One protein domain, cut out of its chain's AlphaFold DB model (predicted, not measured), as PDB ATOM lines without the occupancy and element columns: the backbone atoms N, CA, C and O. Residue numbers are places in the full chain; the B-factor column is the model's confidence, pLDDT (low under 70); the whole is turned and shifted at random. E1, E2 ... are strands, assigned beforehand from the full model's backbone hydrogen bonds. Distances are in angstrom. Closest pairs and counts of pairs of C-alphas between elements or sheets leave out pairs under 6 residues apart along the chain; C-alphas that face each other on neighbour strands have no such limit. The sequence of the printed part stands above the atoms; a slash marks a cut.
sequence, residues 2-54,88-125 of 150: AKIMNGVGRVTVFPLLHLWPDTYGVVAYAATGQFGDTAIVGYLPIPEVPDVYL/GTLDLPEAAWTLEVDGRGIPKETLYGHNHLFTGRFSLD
ATOM      1  N   ALA A   2     -57.850 -38.918  54.038       77.38
ATOM      2  CA  ALA A   2     -56.769 -39.563  53.294       77.38
ATOM      3  C   ALA A   2     -55.690 -38.521  52.964       77.38
ATOM      4  O   ALA A   2     -56.010 -37.368  52.666       77.38
ATOM      5  N   LYS A   3     -54.412 -38.895  53.072       93.69
ATOM      6  CA  LYS A   3     -53.314 -38.004  52.688       93.69
ATOM      7  C   LYS A   3     -53.273 -37.945  51.163       93.69
ATOM      8  O   LYS A   3     -53.135 -38.980  50.525       93.69
ATOM      9  N   ILE A   4     -53.350 -36.743  50.602       97.06
ATOM     10  CA  ILE A   4     -53.226 -36.517  49.161       97.06
ATOM     11  C   ILE A   4     -51.793 -36.106  48.834       97.06
ATOM     12  O   ILE A   4     -51.194 -35.291  49.540       97.06
ATOM     13  N   MET A   5     -51.243 -36.676  47.769       97.06
ATOM     14  CA  MET A   5     -49.991 -36.248  47.149       97.06
ATOM     15  C   MET A   5     -50.250 -35.961  45.675       97.06
ATOM     16  O   MET A   5     -51.058 -36.639  45.057       97.06
ATOM     17  N   ASN A   6     -49.574 -34.970  45.110       97.25
ATOM     18  CA  ASN A   6     -49.678 -34.641  43.694       97.25
ATOM     19  C   ASN A   6     -48.298 -34.324  43.120       97.25
ATOM     20  O   ASN A   6     -47.321 -34.151  43.858       97.25
ATOM     21  N   GLY A   7     -48.222 -34.278  41.798       96.69
ATOM     22  CA  GLY A   7     -47.015 -33.893  41.092       96.69
ATOM     23  C   GLY A   7     -47.216 -33.849  39.587       96.69
ATOM     24  O   GLY A   7     -48.260 -34.225  39.064       96.69
ATOM     25  N   VAL A   8     -46.176 -33.391  38.897       97.50
ATOM     26  CA  VAL A   8     -46.071 -33.427  37.439       97.50
ATOM     27  C   VAL A   8     -44.744 -34.084  37.099       97.50
ATOM     28  O   VAL A   8     -43.720 -33.771  37.706       97.50
ATOM     29  N   GLY A   9     -44.757 -35.027  36.165       96.19
ATOM     30  CA  GLY A   9     -43.537 -35.670  35.694       96.19
ATOM     31  C   GLY A   9     -43.819 -36.953  34.934       96.19
ATOM     32  O   GLY A   9     -44.951 -37.210  34.528       96.19
ATOM     33  N   ARG A  10     -42.782 -37.771  34.751       97.62
ATOM     34  CA  ARG A  10     -42.915 -39.027  34.016       97.62
ATOM     35  C   ARG A  10     -43.757 -40.038  34.788       97.62
ATOM     36  O   ARG A  10     -43.398 -40.423  35.907       97.62
ATOM     37  N   VAL A  11     -44.811 -40.531  34.147       98.31
ATOM     38  CA  VAL A  11     -45.679 -41.591  34.663       98.31
ATOM     39  C   VAL A  11     -45.627 -42.781  33.716       98.31
ATOM     40  O   VAL A  11     -45.855 -42.649  32.519       98.31
ATOM     41  N   THR A  12     -45.356 -43.962  34.256       98.00
ATOM     42  CA  THR A  12     -45.434 -45.219  33.508       98.00
ATOM     43  C   THR A  12     -46.643 -45.994  34.005       98.00
ATOM     44  O   THR A  12     -46.690 -46.364  35.176       98.00
ATOM     45  N   VAL A  13     -47.609 -46.237  33.128       96.75
ATOM     46  CA  VAL A  13     -48.844 -46.967  33.414       96.75
ATOM     47  C   VAL A  13     -48.772 -48.343  32.768       96.75
ATOM     48  O   VAL A  13     -48.517 -48.468  31.573       96.75
ATOM     49  N   PHE A  14     -48.980 -49.396  33.545       93.94
ATOM     50  CA  PHE A  14     -48.789 -50.763  33.078       93.94
ATOM     51  C   PHE A  14     -49.808 -51.715  33.703       93.94
ATOM     52  O   PHE A  14     -50.312 -51.471  34.805       93.94
ATOM     53  N   PRO A  15     -50.124 -52.823  33.017       91.06
ATOM     54  CA  PRO A  15     -51.005 -53.819  33.587       91.06
ATOM     55  C   PRO A  15     -50.228 -54.595  34.659       91.06
ATOM     56  O   PRO A  15     -49.114 -55.069  34.420       91.06
ATOM     57  N   LEU A  16     -50.820 -54.765  35.840       86.62
ATOM     58  CA  LEU A  16     -50.274 -55.626  36.884       86.62
ATOM     59  C   LEU A  16     -50.461 -57.082  36.438       86.62
ATOM     60  O   LEU A  16     -51.532 -57.676  36.591       86.62
ATOM     61  N   LEU A  17     -49.441 -57.602  35.757       66.12
ATOM     62  CA  LEU A  17     -49.421 -58.911  35.111       66.12
ATOM     63  C   LEU A  17     -48.339 -59.793  35.722       66.12
ATOM     64  O   LEU A  17     -47.200 -59.355  35.846       66.12
ATOM     65  N   HIS A  18     -48.699 -61.047  36.020       59.06
ATOM     66  CA  HIS A  18     -47.841 -62.191  36.382       59.06
ATOM     67  C   HIS A  18     -46.901 -62.039  37.585       59.06
ATOM     68  O   HIS A  18     -46.443 -63.051  38.107       59.06
ATOM     69  N   LEU A  19     -46.625 -60.820  38.047       63.47
ATOM     70  CA  LEU A  19     -45.827 -60.574  39.237       63.47
ATOM     71  C   LEU A  19     -46.562 -61.112  40.460       63.47
ATOM     72  O   LEU A  19     -45.954 -61.801  41.275       63.47
ATOM     73  N   TRP A  20     -47.868 -60.841  40.552       78.38
ATOM     74  CA  TRP A  20     -48.728 -61.266  41.653       78.38
ATOM     75  C   TRP A  20     -49.874 -62.126  41.093       78.38
ATOM     76  O   TRP A  20     -50.749 -61.597  40.408       78.38
ATOM     77  N   PRO A  21     -49.857 -63.456  41.305       71.69
ATOM     78  CA  PRO A  21     -50.745 -64.396  40.608       71.69
ATOM     79  C   PRO A  21     -52.225 -64.279  40.998       71.69
ATOM     80  O   PRO A  21     -53.089 -64.762  40.273       71.69
ATOM     81  N   ASP A  22     -52.519 -63.651  42.132       80.12
ATOM     82  CA  ASP A  22     -53.846 -63.523  42.740       80.12
ATOM     83  C   ASP A  22     -54.494 -62.149  42.507       80.12
ATOM     84  O   ASP A  22     -55.551 -61.861  43.064       80.12
ATOM     85  N   THR A  23     -53.855 -61.283  41.717       84.69
ATOM     86  CA  THR A  23     -54.267 -59.888  41.550       84.69
ATOM     87  C   THR A  23     -54.200 -59.474  40.084       84.69
ATOM     88  O   THR A  23     -53.285 -59.849  39.352       84.69
ATOM     89  N   TYR A  24     -55.154 -58.653  39.649       87.06
ATOM     90  CA  TYR A  24     -55.106 -57.981  38.358       87.06
ATOM     91  C   TYR A  24     -55.548 -56.524  38.497       87.06
ATOM     92  O   TYR A  24     -56.346 -56.201  39.368       87.06
ATOM     93  N   GLY A  25     -55.022 -55.648  37.645       90.56
ATOM     94  CA  GLY A  25     -55.350 -54.225  37.645       90.56
ATOM     95  C   GLY A  25     -54.351 -53.420  36.826       90.56
ATOM     96  O   GLY A  25     -53.515 -53.997  36.123       90.56
ATOM     97  N   VAL A  26     -54.434 -52.097  36.922       93.12
ATOM     98  CA  VAL A  26     -53.478 -51.170  36.303       93.12
ATOM     99  C   VAL A  26     -52.740 -50.429  37.394       93.12
ATOM    100  O   VAL A  26     -53.348 -49.960  38.354       93.12
ATOM    101  N   VAL A  27     -51.430 -50.317  37.229       95.25
ATOM    102  CA  VAL A  27     -50.554 -49.604  38.152       95.25
ATOM    103  C   VAL A  27     -49.868 -48.471  37.406       95.25
ATOM    104  O   VAL A  27     -49.433 -48.634  36.268       95.25
ATOM    105  N   ALA A  28     -49.775 -47.324  38.062       97.50
ATOM    106  CA  ALA A  28     -48.947 -46.202  37.670       97.50
ATOM    107  C   ALA A  28     -47.710 -46.134  38.562       97.50
ATOM    108  O   ALA A  28     -47.783 -46.309  39.780       97.50
ATOM    109  N   TYR A  29     -46.578 -45.827  37.943       98.00
ATOM    110  CA  TYR A  29     -45.322 -45.547  38.615       98.00
ATOM    111  C   TYR A  29     -44.795 -44.172  38.206       98.00
ATOM    112  O   TYR A  29     -44.588 -43.889  37.022       98.00
ATOM    113  N   ALA A  30     -44.542 -43.339  39.210       98.19
ATOM    114  CA  ALA A  30     -43.915 -42.033  39.105       98.19
ATOM    115  C   ALA A  30     -42.792 -41.900  40.148       98.19
ATOM    116  O   ALA A  30     -42.632 -42.736  41.039       98.19
ATOM    117  N   ALA A  31     -41.995 -40.845  40.023       97.38
ATOM    118  CA  ALA A  31     -40.997 -40.476  41.019       97.38
ATOM    119  C   ALA A  31     -41.100 -38.978  41.314       97.38
ATOM    120  O   ALA A  31     -41.433 -38.191  40.428       97.38
ATOM    121  N   THR A  32     -40.832 -38.597  42.557       96.38
ATOM    122  CA  THR A  32     -40.834 -37.209  43.030       96.38
ATOM    123  C   THR A  32     -39.696 -36.995  44.030       96.38
ATOM    124  O   THR A  32     -38.934 -37.920  44.311       96.38
ATOM    125  N   GLY A  33     -39.577 -35.780  44.559       92.75
ATOM    126  CA  GLY A  33     -38.503 -35.390  45.466       92.75
ATOM    127  C   GLY A  33     -37.206 -35.037  44.737       92.75
ATOM    128  O   GLY A  33     -37.164 -34.902  43.510       92.75
ATOM    129  N   GLN A  34     -36.139 -34.832  45.505       88.75
ATOM    130  CA  GLN A  34     -34.843 -34.449  44.943       88.75
ATOM    131  C   GLN A  34     -34.244 -35.650  44.210       88.75
ATOM    132  O   GLN A  34     -34.088 -36.719  44.790       88.75
ATOM    133  N   PHE A  35     -33.947 -35.482  42.920       89.25
ATOM    134  CA  PHE A  35     -33.433 -36.547  42.047       89.25
ATOM    135  C   PHE A  35     -34.327 -37.797  41.959       89.25
ATOM    136  O   PHE A  35     -33.856 -38.870  41.591       89.25
ATOM    137  N   GLY A  36     -35.624 -37.663  42.261       91.75
ATOM    138  CA  GLY A  36     -36.556 -38.788  42.230       91.75
ATOM    139  C   GLY A  36     -36.380 -39.767  43.390       91.75
ATOM    140  O   GLY A  36     -36.734 -40.931  43.240       91.75
ATOM    141  N   ASP A  37     -35.848 -39.330  44.535       96.62
ATOM    142  CA  ASP A  37     -35.634 -40.170  45.723       96.62
ATOM    143  C   ASP A  37     -36.913 -40.793  46.312       96.62
ATOM    144  O   ASP A  37     -36.845 -41.702  47.142       96.62
ATOM    145  N   THR A  38     -38.088 -40.346  45.882       98.19
ATOM    146  CA  THR A  38     -39.375 -40.846  46.354       98.19
ATOM    147  C   THR A  38     -40.123 -41.529  45.218       98.19
ATOM    148  O   THR A  38     -40.547 -40.885  44.258       98.19
ATOM    149  N   ALA A  39     -40.336 -42.836  45.347       98.31
ATOM    150  CA  ALA A  39     -41.182 -43.603  44.449       98.31
ATOM    151  C   ALA A  39     -42.661 -43.419  44.793       98.31
ATOM    152  O   ALA A  39     -43.073 -43.512  45.954       98.31
ATOM    153  N   ILE A  40     -43.461 -43.240  43.751       98.44
ATOM    154  CA  ILE A  40     -44.914 -43.192  43.810       98.44
ATOM    155  C   ILE A  40     -45.430 -44.363  42.984       98.44
ATOM    156  O   ILE A  40     -45.241 -44.384  41.770       98.44
ATOM    157  N   VAL A  41     -46.051 -45.346  43.630       97.94
ATOM    158  CA  VAL A  41     -46.608 -46.519  42.942       97.94
ATOM    159  C   VAL A  41     -48.055 -46.668  43.362       97.94
ATOM    160  O   VAL A  41     -48.321 -46.981  44.514       97.94
ATOM    161  N   GLY A  42     -48.999 -46.447  42.458       97.31
ATOM    162  CA  GLY A  42     -50.417 -46.499  42.801       97.31
ATOM    163  C   GLY A  42     -51.239 -47.259  41.780       97.31
ATOM    164  O   GLY A  42     -50.824 -47.419  40.635       97.31
ATOM    165  N   TYR A  43     -52.400 -47.747  42.194       95.81
ATOM    166  CA  TYR A  43     -53.332 -48.408  41.288       95.81
ATOM    167  C   TYR A  43     -54.269 -47.383  40.660       95.81
ATOM    168  O   TYR A  43     -54.731 -46.467  41.337       95.81
ATOM    169  N   LEU A  44     -54.573 -47.537  39.373       95.31
ATOM    170  CA  LEU A  44     -55.641 -46.761  38.757       95.31
ATOM    171  C   LEU A  44     -56.981 -47.458  39.003       95.31
ATOM    172  O   LEU A  44     -57.099 -48.652  38.715       95.31
ATOM    173  N   PRO A  45     -57.999 -46.740  39.501       92.69
ATOM    174  CA  PRO A  45     -59.298 -47.335  39.746       92.69
ATOM    175  C   PRO A  45     -60.034 -47.610  38.436       92.69
ATOM    176  O   PRO A  45     -60.233 -46.713  37.607       92.69
ATOM    177  N   ILE A  46     -60.476 -48.853  38.273       87.00
ATOM    178  CA  ILE A  46     -61.241 -49.320  37.118       87.00
ATOM    179  C   ILE A  46     -62.514 -49.967  37.663       87.00
ATOM    180  O   ILE A  46     -62.387 -50.880  38.472       87.00
ATOM    181  N   PRO A  47     -63.721 -49.497  37.292       83.75
ATOM    182  CA  PRO A  47     -64.967 -49.916  37.945       83.75
ATOM    183  C   PRO A  47     -65.186 -51.435  38.009       83.75
ATOM    184  O   PRO A  47     -65.755 -51.939  38.974       83.75
ATOM    185  N   GLU A  48     -64.720 -52.166  37.001       83.75
ATOM    186  CA  GLU A  48     -64.883 -53.614  36.855       83.75
ATOM    187  C   GLU A  48     -63.782 -54.425  37.572       83.75
ATOM    188  O   GLU A  48     -63.763 -55.659  37.498       83.75
ATOM    189  N   VAL A  49     -62.835 -53.754  38.236       85.12
ATOM    190  CA  VAL A  49     -61.664 -54.359  38.881       85.12
ATOM    191  C   VAL A  49     -61.586 -53.921  40.343       85.12
ATOM    192  O   VAL A  49     -61.647 -52.725  40.616       85.12
ATOM    193  N   PRO A  50     -61.421 -54.853  41.302       87.50
ATOM    194  CA  PRO A  50     -61.205 -54.483  42.694       87.50
ATOM    195  C   PRO A  50     -59.988 -53.569  42.867       87.50
ATOM    196  O   PRO A  50     -58.967 -53.751  42.202       87.50
ATOM    197  N   ASP A  51     -60.085 -52.625  43.803       91.25
ATOM    198  CA  ASP A  51     -58.959 -51.771  44.178       91.25
ATOM    199  C   ASP A  51     -57.756 -52.618  44.638       91.25
ATOM    200  O   ASP A  51     -57.892 -53.648  45.305       91.25
ATOM    201  N   VAL A  52     -56.554 -52.175  44.261       89.62
ATOM    202  CA  VAL A  52     -55.317 -52.954  44.396       89.62
ATOM    203  C   VAL A  52     -54.428 -52.334  45.474       89.62
ATOM    204  O   VAL A  52     -53.525 -51.554  45.183       89.62
ATOM    205  N   TYR A  53     -54.649 -52.712  46.734       93.31
ATOM    206  CA  TYR A  53     -53.828 -52.262  47.865       93.31
ATOM    207  C   TYR A  53     -52.424 -52.887  47.812       93.31
ATOM    208  O   TYR A  53     -52.174 -53.982  48.322       93.31
ATOM    209  N   LEU A  54     -51.495 -52.197  47.143       94.06
ATOM    210  CA  LEU A  54     -50.193 -52.744  46.748       94.06
ATOM    211  C   LEU A  54     -49.364 -53.269  47.928       94.06
ATOM    212  O   LEU A  54     -48.761 -54.336  47.828       94.06
ATOM    213  N   GLY A  88     -48.708 -52.988  25.762       85.00
ATOM    214  CA  GLY A  88     -49.781 -52.149  26.299       85.00
ATOM    215  C   GLY A  88     -49.366 -51.190  27.420       85.00
ATOM    216  O   GLY A  88     -50.209 -50.414  27.856       85.00
ATOM    217  N   THR A  89     -48.106 -51.189  27.877       92.38
ATOM    218  CA  THR A  89     -47.600 -50.144  28.782       92.38
ATOM    219  C   THR A  89     -47.702 -48.771  28.115       92.38
ATOM    220  O   THR A  89     -47.241 -48.577  26.991       92.38
ATOM    221  N   LEU A  90     -48.273 -47.812  28.838       95.38
ATOM    222  CA  LEU A  90     -48.363 -46.410  28.455       95.38
ATOM    223  C   LEU A  90     -47.281 -45.628  29.211       95.38
ATOM    224  O   LEU A  90     -47.296 -45.562  30.439       95.38
ATOM    225  N   ASP A  91     -46.331 -45.049  28.483       96.75
ATOM    226  CA  ASP A  91     -45.291 -44.188  29.048       96.75
ATOM    227  C   ASP A  91     -45.611 -42.726  28.733       96.75
ATOM    228  O   ASP A  91     -45.705 -42.334  27.571       96.75
ATOM    229  N   LEU A  92     -45.808 -41.932  29.782       97.25
ATOM    230  CA  LEU A  92     -46.179 -40.525  29.716       97.25
ATOM    231  C   LEU A  92     -44.973 -39.706  30.185       97.25
ATOM    232  O   LEU A  92     -44.709 -39.687  31.389       97.25
ATOM    233  N   PRO A  93     -44.217 -39.049  29.283       96.25
ATOM    234  CA  PRO A  93     -43.007 -38.310  29.655       96.25
ATOM    235  C   PRO A  93     -43.262 -37.187  30.665       96.25
ATOM    236  O   PRO A  93     -42.417 -36.921  31.515       96.25
ATOM    237  N   GLU A  94     -44.440 -36.571  30.590       97.00
ATOM    238  CA  GLU A  94     -44.884 -35.505  31.478       97.00
ATOM    239  C   GLU A  94     -46.408 -35.579  31.639       97.00
ATOM    240  O   GLU A  94     -47.156 -35.390  30.680       97.00
ATOM    241  N   ALA A  95     -46.875 -35.901  32.844       98.00
ATOM    242  CA  ALA A  95     -48.289 -35.920  33.192       98.00
ATOM    243  C   ALA A  95     -48.493 -35.427  34.627       98.00
ATOM    244  O   ALA A  95     -47.702 -35.743  35.521       98.00
ATOM    245  N   ALA A  96     -49.567 -34.668  34.834       98.06
ATOM    246  CA  ALA A  96     -50.036 -34.299  36.160       98.06
ATOM    247  C   ALA A  96     -50.801 -35.467  36.790       98.06
ATOM    248  O   ALA A  96     -51.610 -36.131  36.127       98.06
ATOM    249  N   TRP A  97     -50.504 -35.740  38.055       98.31
ATOM    250  CA  TRP A  97     -51.050 -36.872  38.781       98.31
ATOM    251  C   TRP A  97     -51.370 -36.529  40.229       98.31
ATOM    252  O   TRP A  97     -50.740 -35.671  40.854       98.31
ATOM    253  N   THR A  98     -52.307 -37.297  40.775       98.31
ATOM    254  CA  THR A  98     -52.695 -37.284  42.181       98.31
ATOM    255  C   THR A  98     -52.680 -38.713  42.732       98.31
ATOM    256  O   THR A  98     -53.001 -39.676  42.037       98.31
ATOM    257  N   LEU A  99     -52.276 -38.853  43.992       98.31
ATOM    258  CA  LEU A  99     -52.264 -40.090  44.757       98.31
ATOM    259  C   LEU A  99     -53.016 -39.878  46.075       98.31
ATOM    260  O   LEU A  99     -52.594 -39.080  46.918       98.31
ATOM    261  N   GLU A 100     -54.083 -40.641  46.282       98.12
ATOM    262  CA  GLU A 100     -54.703 -40.808  47.595       98.12
ATOM    263  C   GLU A 100     -53.963 -41.922  48.336       98.12
ATOM    264  O   GLU A 100     -54.107 -43.103  48.020       98.12
ATOM    265  N   VAL A 101     -53.110 -41.539  49.286       98.06
ATOM    266  CA  VAL A 101     -52.173 -42.452  49.946       98.06
ATOM    267  C   VAL A 101     -52.917 -43.441  50.841       98.06
ATOM    268  O   VAL A 101     -53.601 -43.032  51.784       98.06
ATOM    269  N   ASP A 102     -52.679 -44.731  50.613       97.19
ATOM    270  CA  ASP A 102     -53.119 -45.840  51.470       97.19
ATOM    271  C   ASP A 102     -51.957 -46.600  52.127       97.19
ATOM    272  O   ASP A 102     -52.152 -47.296  53.122       97.19
ATOM    273  N   GLY A 103     -50.732 -46.419  51.627       96.00
ATOM    274  CA  GLY A 103     -49.560 -47.138  52.100       96.00
ATOM    275  C   GLY A 103     -48.281 -46.332  51.935       96.00
ATOM    276  O   GLY A 103     -48.173 -45.393  51.142       96.00
ATOM    277  N   ARG A 104     -47.283 -46.676  52.747       96.62
ATOM    278  CA  ARG A 104     -45.951 -46.075  52.686       96.62
ATOM    279  C   ARG A 104     -44.898 -47.050  53.178       96.62
ATOM    280  O   ARG A 104     -45.188 -47.909  54.010       96.62
ATOM    281  N   GLY A 105     -43.671 -46.859  52.725       95.25
ATOM    282  CA  GLY A 105     -42.537 -47.676  53.126       95.25
ATOM    283  C   GLY A 105     -41.216 -46.941  52.979       95.25
ATOM    284  O   GLY A 105     -41.105 -45.959  52.244       95.25
ATOM    285  N   ILE A 106     -40.217 -47.433  53.698       96.38
ATOM    286  CA  ILE A 106     -38.822 -47.023  53.564       96.38
ATOM    287  C   ILE A 106     -38.045 -48.322  53.318       96.38
ATOM    288  O   ILE A 106     -38.152 -49.232  54.149       96.38
ATOM    289  N   PRO A 107     -37.351 -48.473  52.176       93.81
ATOM    290  CA  PRO A 107     -36.504 -49.634  51.942       93.81
ATOM    291  C   PRO A 107     -35.330 -49.627  52.930       93.81
ATOM    292  O   PRO A 107     -34.974 -48.591  53.495       93.81
ATOM    293  N   LYS A 108     -34.722 -50.793  53.171       93.12
ATOM    294  CA  LYS A 108     -33.609 -50.913  54.134       93.12
ATOM    295  C   LYS A 108     -32.387 -50.088  53.707       93.12
ATOM    296  O   LYS A 108     -31.655 -49.576  54.551       93.12
ATOM    297  N   GLU A 109     -32.182 -49.992  52.404       93.56
ATOM    298  CA  GLU A 109     -31.144 -49.223  51.729       93.56
ATOM    299  C   GLU A 109     -31.751 -48.550  50.493       93.56
ATOM    300  O   GLU A 109     -32.864 -48.892  50.089       93.56
ATOM    301  N   THR A 110     -31.044 -47.591  49.888       95.12
ATOM    302  CA  THR A 110     -31.504 -46.956  48.648       95.12
ATOM    303  C   THR A 110     -31.705 -48.015  47.569       95.12
ATOM    304  O   THR A 110     -30.751 -48.673  47.151       95.12
ATOM    305  N   LEU A 111     -32.936 -48.153  47.080       94.81
ATOM    306  CA  LEU A 111     -33.298 -49.176  46.104       94.81
ATOM    307  C   LEU A 111     -33.820 -48.512  44.832       94.81
ATOM    308  O   LEU A 111     -34.767 -47.731  44.865       94.81
ATOM    309  N   TYR A 112     -33.168 -48.799  43.702       94.81
ATOM    310  CA  TYR A 112     -33.436 -48.163  42.403       94.81
ATOM    311  C   TYR A 112     -33.345 -46.624  42.409       94.81
ATOM    312  O   TYR A 112     -33.989 -45.954  41.607       94.81
ATOM    313  N   GLY A 113     -32.542 -46.065  43.321       95.50
ATOM    314  CA  GLY A 113     -32.430 -44.619  43.537       95.50
ATOM    315  C   GLY A 113     -33.488 -44.035  44.481       95.50
ATOM    316  O   GLY A 113     -33.464 -42.833  44.723       95.50
ATOM    317  N   HIS A 114     -34.381 -44.856  45.041       97.25
ATOM    318  CA  HIS A 114     -35.435 -44.414  45.952       97.25
ATOM    319  C   HIS A 114     -35.113 -44.713  47.419       97.25
ATOM    320  O   HIS A 114     -34.657 -45.803  47.768       97.25
ATOM    321  N   ASN A 115     -35.428 -43.750  48.280       97.44
ATOM    322  CA  ASN A 115     -35.357 -43.815  49.740       97.44
ATOM    323  C   ASN A 115     -36.748 -43.875  50.387       97.44
ATOM    324  O   ASN A 115     -36.880 -44.191  51.568       97.44
ATOM    325  N   HIS A 116     -37.797 -43.562  49.625       97.44
ATOM    326  CA  HIS A 116     -39.172 -43.546  50.103       97.44
ATOM    327  C   HIS A 116     -40.108 -44.178  49.078       97.44
ATOM    328  O   HIS A 116     -39.917 -44.027  47.873       97.44
ATOM    329  N   LEU A 117     -41.145 -44.850  49.571       98.06
ATOM    330  CA  LEU A 117     -42.251 -45.373  48.780       98.06
ATOM    331  C   LEU A 117     -43.567 -44.838  49.340       98.06
ATOM    332  O   LEU A 117     -43.820 -44.949  50.544       98.06
ATOM    333  N   PHE A 118     -44.431 -44.347  48.457       98.31
ATOM    334  CA  PHE A 118     -45.849 -44.138  48.740       98.31
ATOM    335  C   PHE A 118     -46.705 -44.941  47.765       98.31
ATOM    336  O   PHE A 118     -46.420 -44.974  46.563       98.31
ATOM    337  N   THR A 119     -47.757 -45.561  48.301       98.19
ATOM    338  CA  THR A 119     -48.777 -46.277  47.536       98.19
ATOM    339  C   THR A 119     -50.160 -45.713  47.779       98.19
ATOM    340  O   THR A 119     -50.391 -45.033  48.782       98.19
ATOM    341  N   GLY A 120     -51.062 -45.948  46.835       97.69
ATOM    342  CA  GLY A 120     -52.388 -45.363  46.897       97.69
ATOM    343  C   GLY A 120     -53.222 -45.550  45.647       97.69
ATOM    344  O   GLY A 120     -52.767 -46.100  44.639       97.69
ATOM    345  N   ARG A 121     -54.429 -44.989  45.715       97.69
ATOM    346  CA  ARG A 121     -55.294 -44.772  44.557       97.69
ATOM    347  C   ARG A 121     -54.691 -43.657  43.710       97.69
ATOM    348  O   ARG A 121     -54.510 -42.541  44.192       97.69
ATOM    349  N   PHE A 122     -54.355 -43.965  42.469       98.12
ATOM    350  CA  PHE A 122     -53.700 -43.057  41.536       98.12
ATOM    351  C   PHE A 122     -54.704 -42.514  40.522       98.12
ATOM    352  O   PHE A 122     -55.516 -43.261  39.969       98.12
ATOM    353  N   SER A 123     -54.607 -41.226  40.222       97.69
ATOM    354  CA  SER A 123     -55.353 -40.584  39.145       97.69
ATOM    355  C   SER A 123     -54.442 -39.691  38.318       97.69
ATOM    356  O   SER A 123     -53.538 -39.039  38.838       97.69
ATOM    357  N   LEU A 124     -54.707 -39.651  37.018       97.56
ATOM    358  CA  LEU A 124     -54.161 -38.656  36.104       97.56
ATOM    359  C   LEU A 124     -55.171 -37.515  36.004       97.56
ATOM    360  O   LEU A 124     -56.373 -37.767  35.909       97.56
ATOM    361  N   ASP A 125     -54.694 -36.274  36.003       94.88
ATOM    362  CA  ASP A 125     -55.589 -35.106  36.013       94.88
ATOM    363  C   ASP A 125     -56.333 -34.930  34.675       94.88
ATOM    364  O   ASP A 125     -57.380 -34.289  34.613       94.88
TER     365      ASP A 125
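This is residues 2 to 54 and 88 to 125 of the 150 residues of an uncharacterized protein of Streptomyces eurocidicus (UniProt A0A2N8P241). This is a small closed barrel of five strands, ringed in the order E1, E2, E3, E5, E4 and back to E1. The two longest strands, E1 and E4, lie side by side and bend sharply, wrapping round part of the barrel, while the links from E2 to E3 and from E4 to E5 lie together at one end of it. The printed part has 91 residues with no named helix and five named strands, E1 to E5 in chain order. The class is all strand, and the sheet is mixed: E3 and E5 are parallel, the other neighbours antiparallel. The whole is compact, with a radius of gyration of the C-alphas of 12.7 A, and rounded, spanning 36 by 29 by 29 A.

Begin with E1, residues 3 to 15, which bends by 106 degrees at residue 9. On one side of it, beside residues 10 to 15, is E2, residues 26 to 32, its antiparallel partner in a hairpin; look for N 12 and O 29, 2.9 A apart. E2 forms the next hairpin with E3, residues 38 to 44, at 157 degrees between directions, with N 30 and O 40 2.9 A apart. E1, E2 and E3 make a meander, each strand the antiparallel neighbour of the one before. On the other side of E1 is E4, residues 90 to 105, antiparallel to it and bending by 109 degrees at residue 93; N 99 and O 5 are 2.7 A apart, and N 13 and O 90 are 2.8 A apart. E5, residues 116 to 124, bends by 82 degrees at residue 121 and forms a hairpin with E4, with N 119 and O 103 2.9 A apart. E5 also runs parallel to E3, at 37 degrees, with N 39 and O 116 2.8 A apart; this pair completes the ring.

Find C-alpha 3 at (-53.314, -38.004, 52.688); from there E1 runs to C-alpha 15, 24.9 A away. E2 covers 20.0 A from Val 26 to Thr 32, and E3 18.9 A from Thr 38 to Leu 44. Pick up E4 at C-alpha 90, (-48.363, -46.410, 28.455); its 16 residues span 25.4 A. E5 takes 21.1 A from His 116 to C-alpha 124 at (-54.161, -38.656, 36.104).

The two C-alphas farthest apart, those of Glu 48 and Glu 109, are 37.1 A apart. Residues 55 to 87 are not printed, and C-alphas 54 and 88 stand 20.5 A apart across this cut, on the link from E3 to E4. Of the links printed whole, E2 to E3 is tight, and E1 to E2 and E4 to E5 are short. The mean pLDDT of the printed part is 93.0; look at residues 17 to 19 for the three under 70.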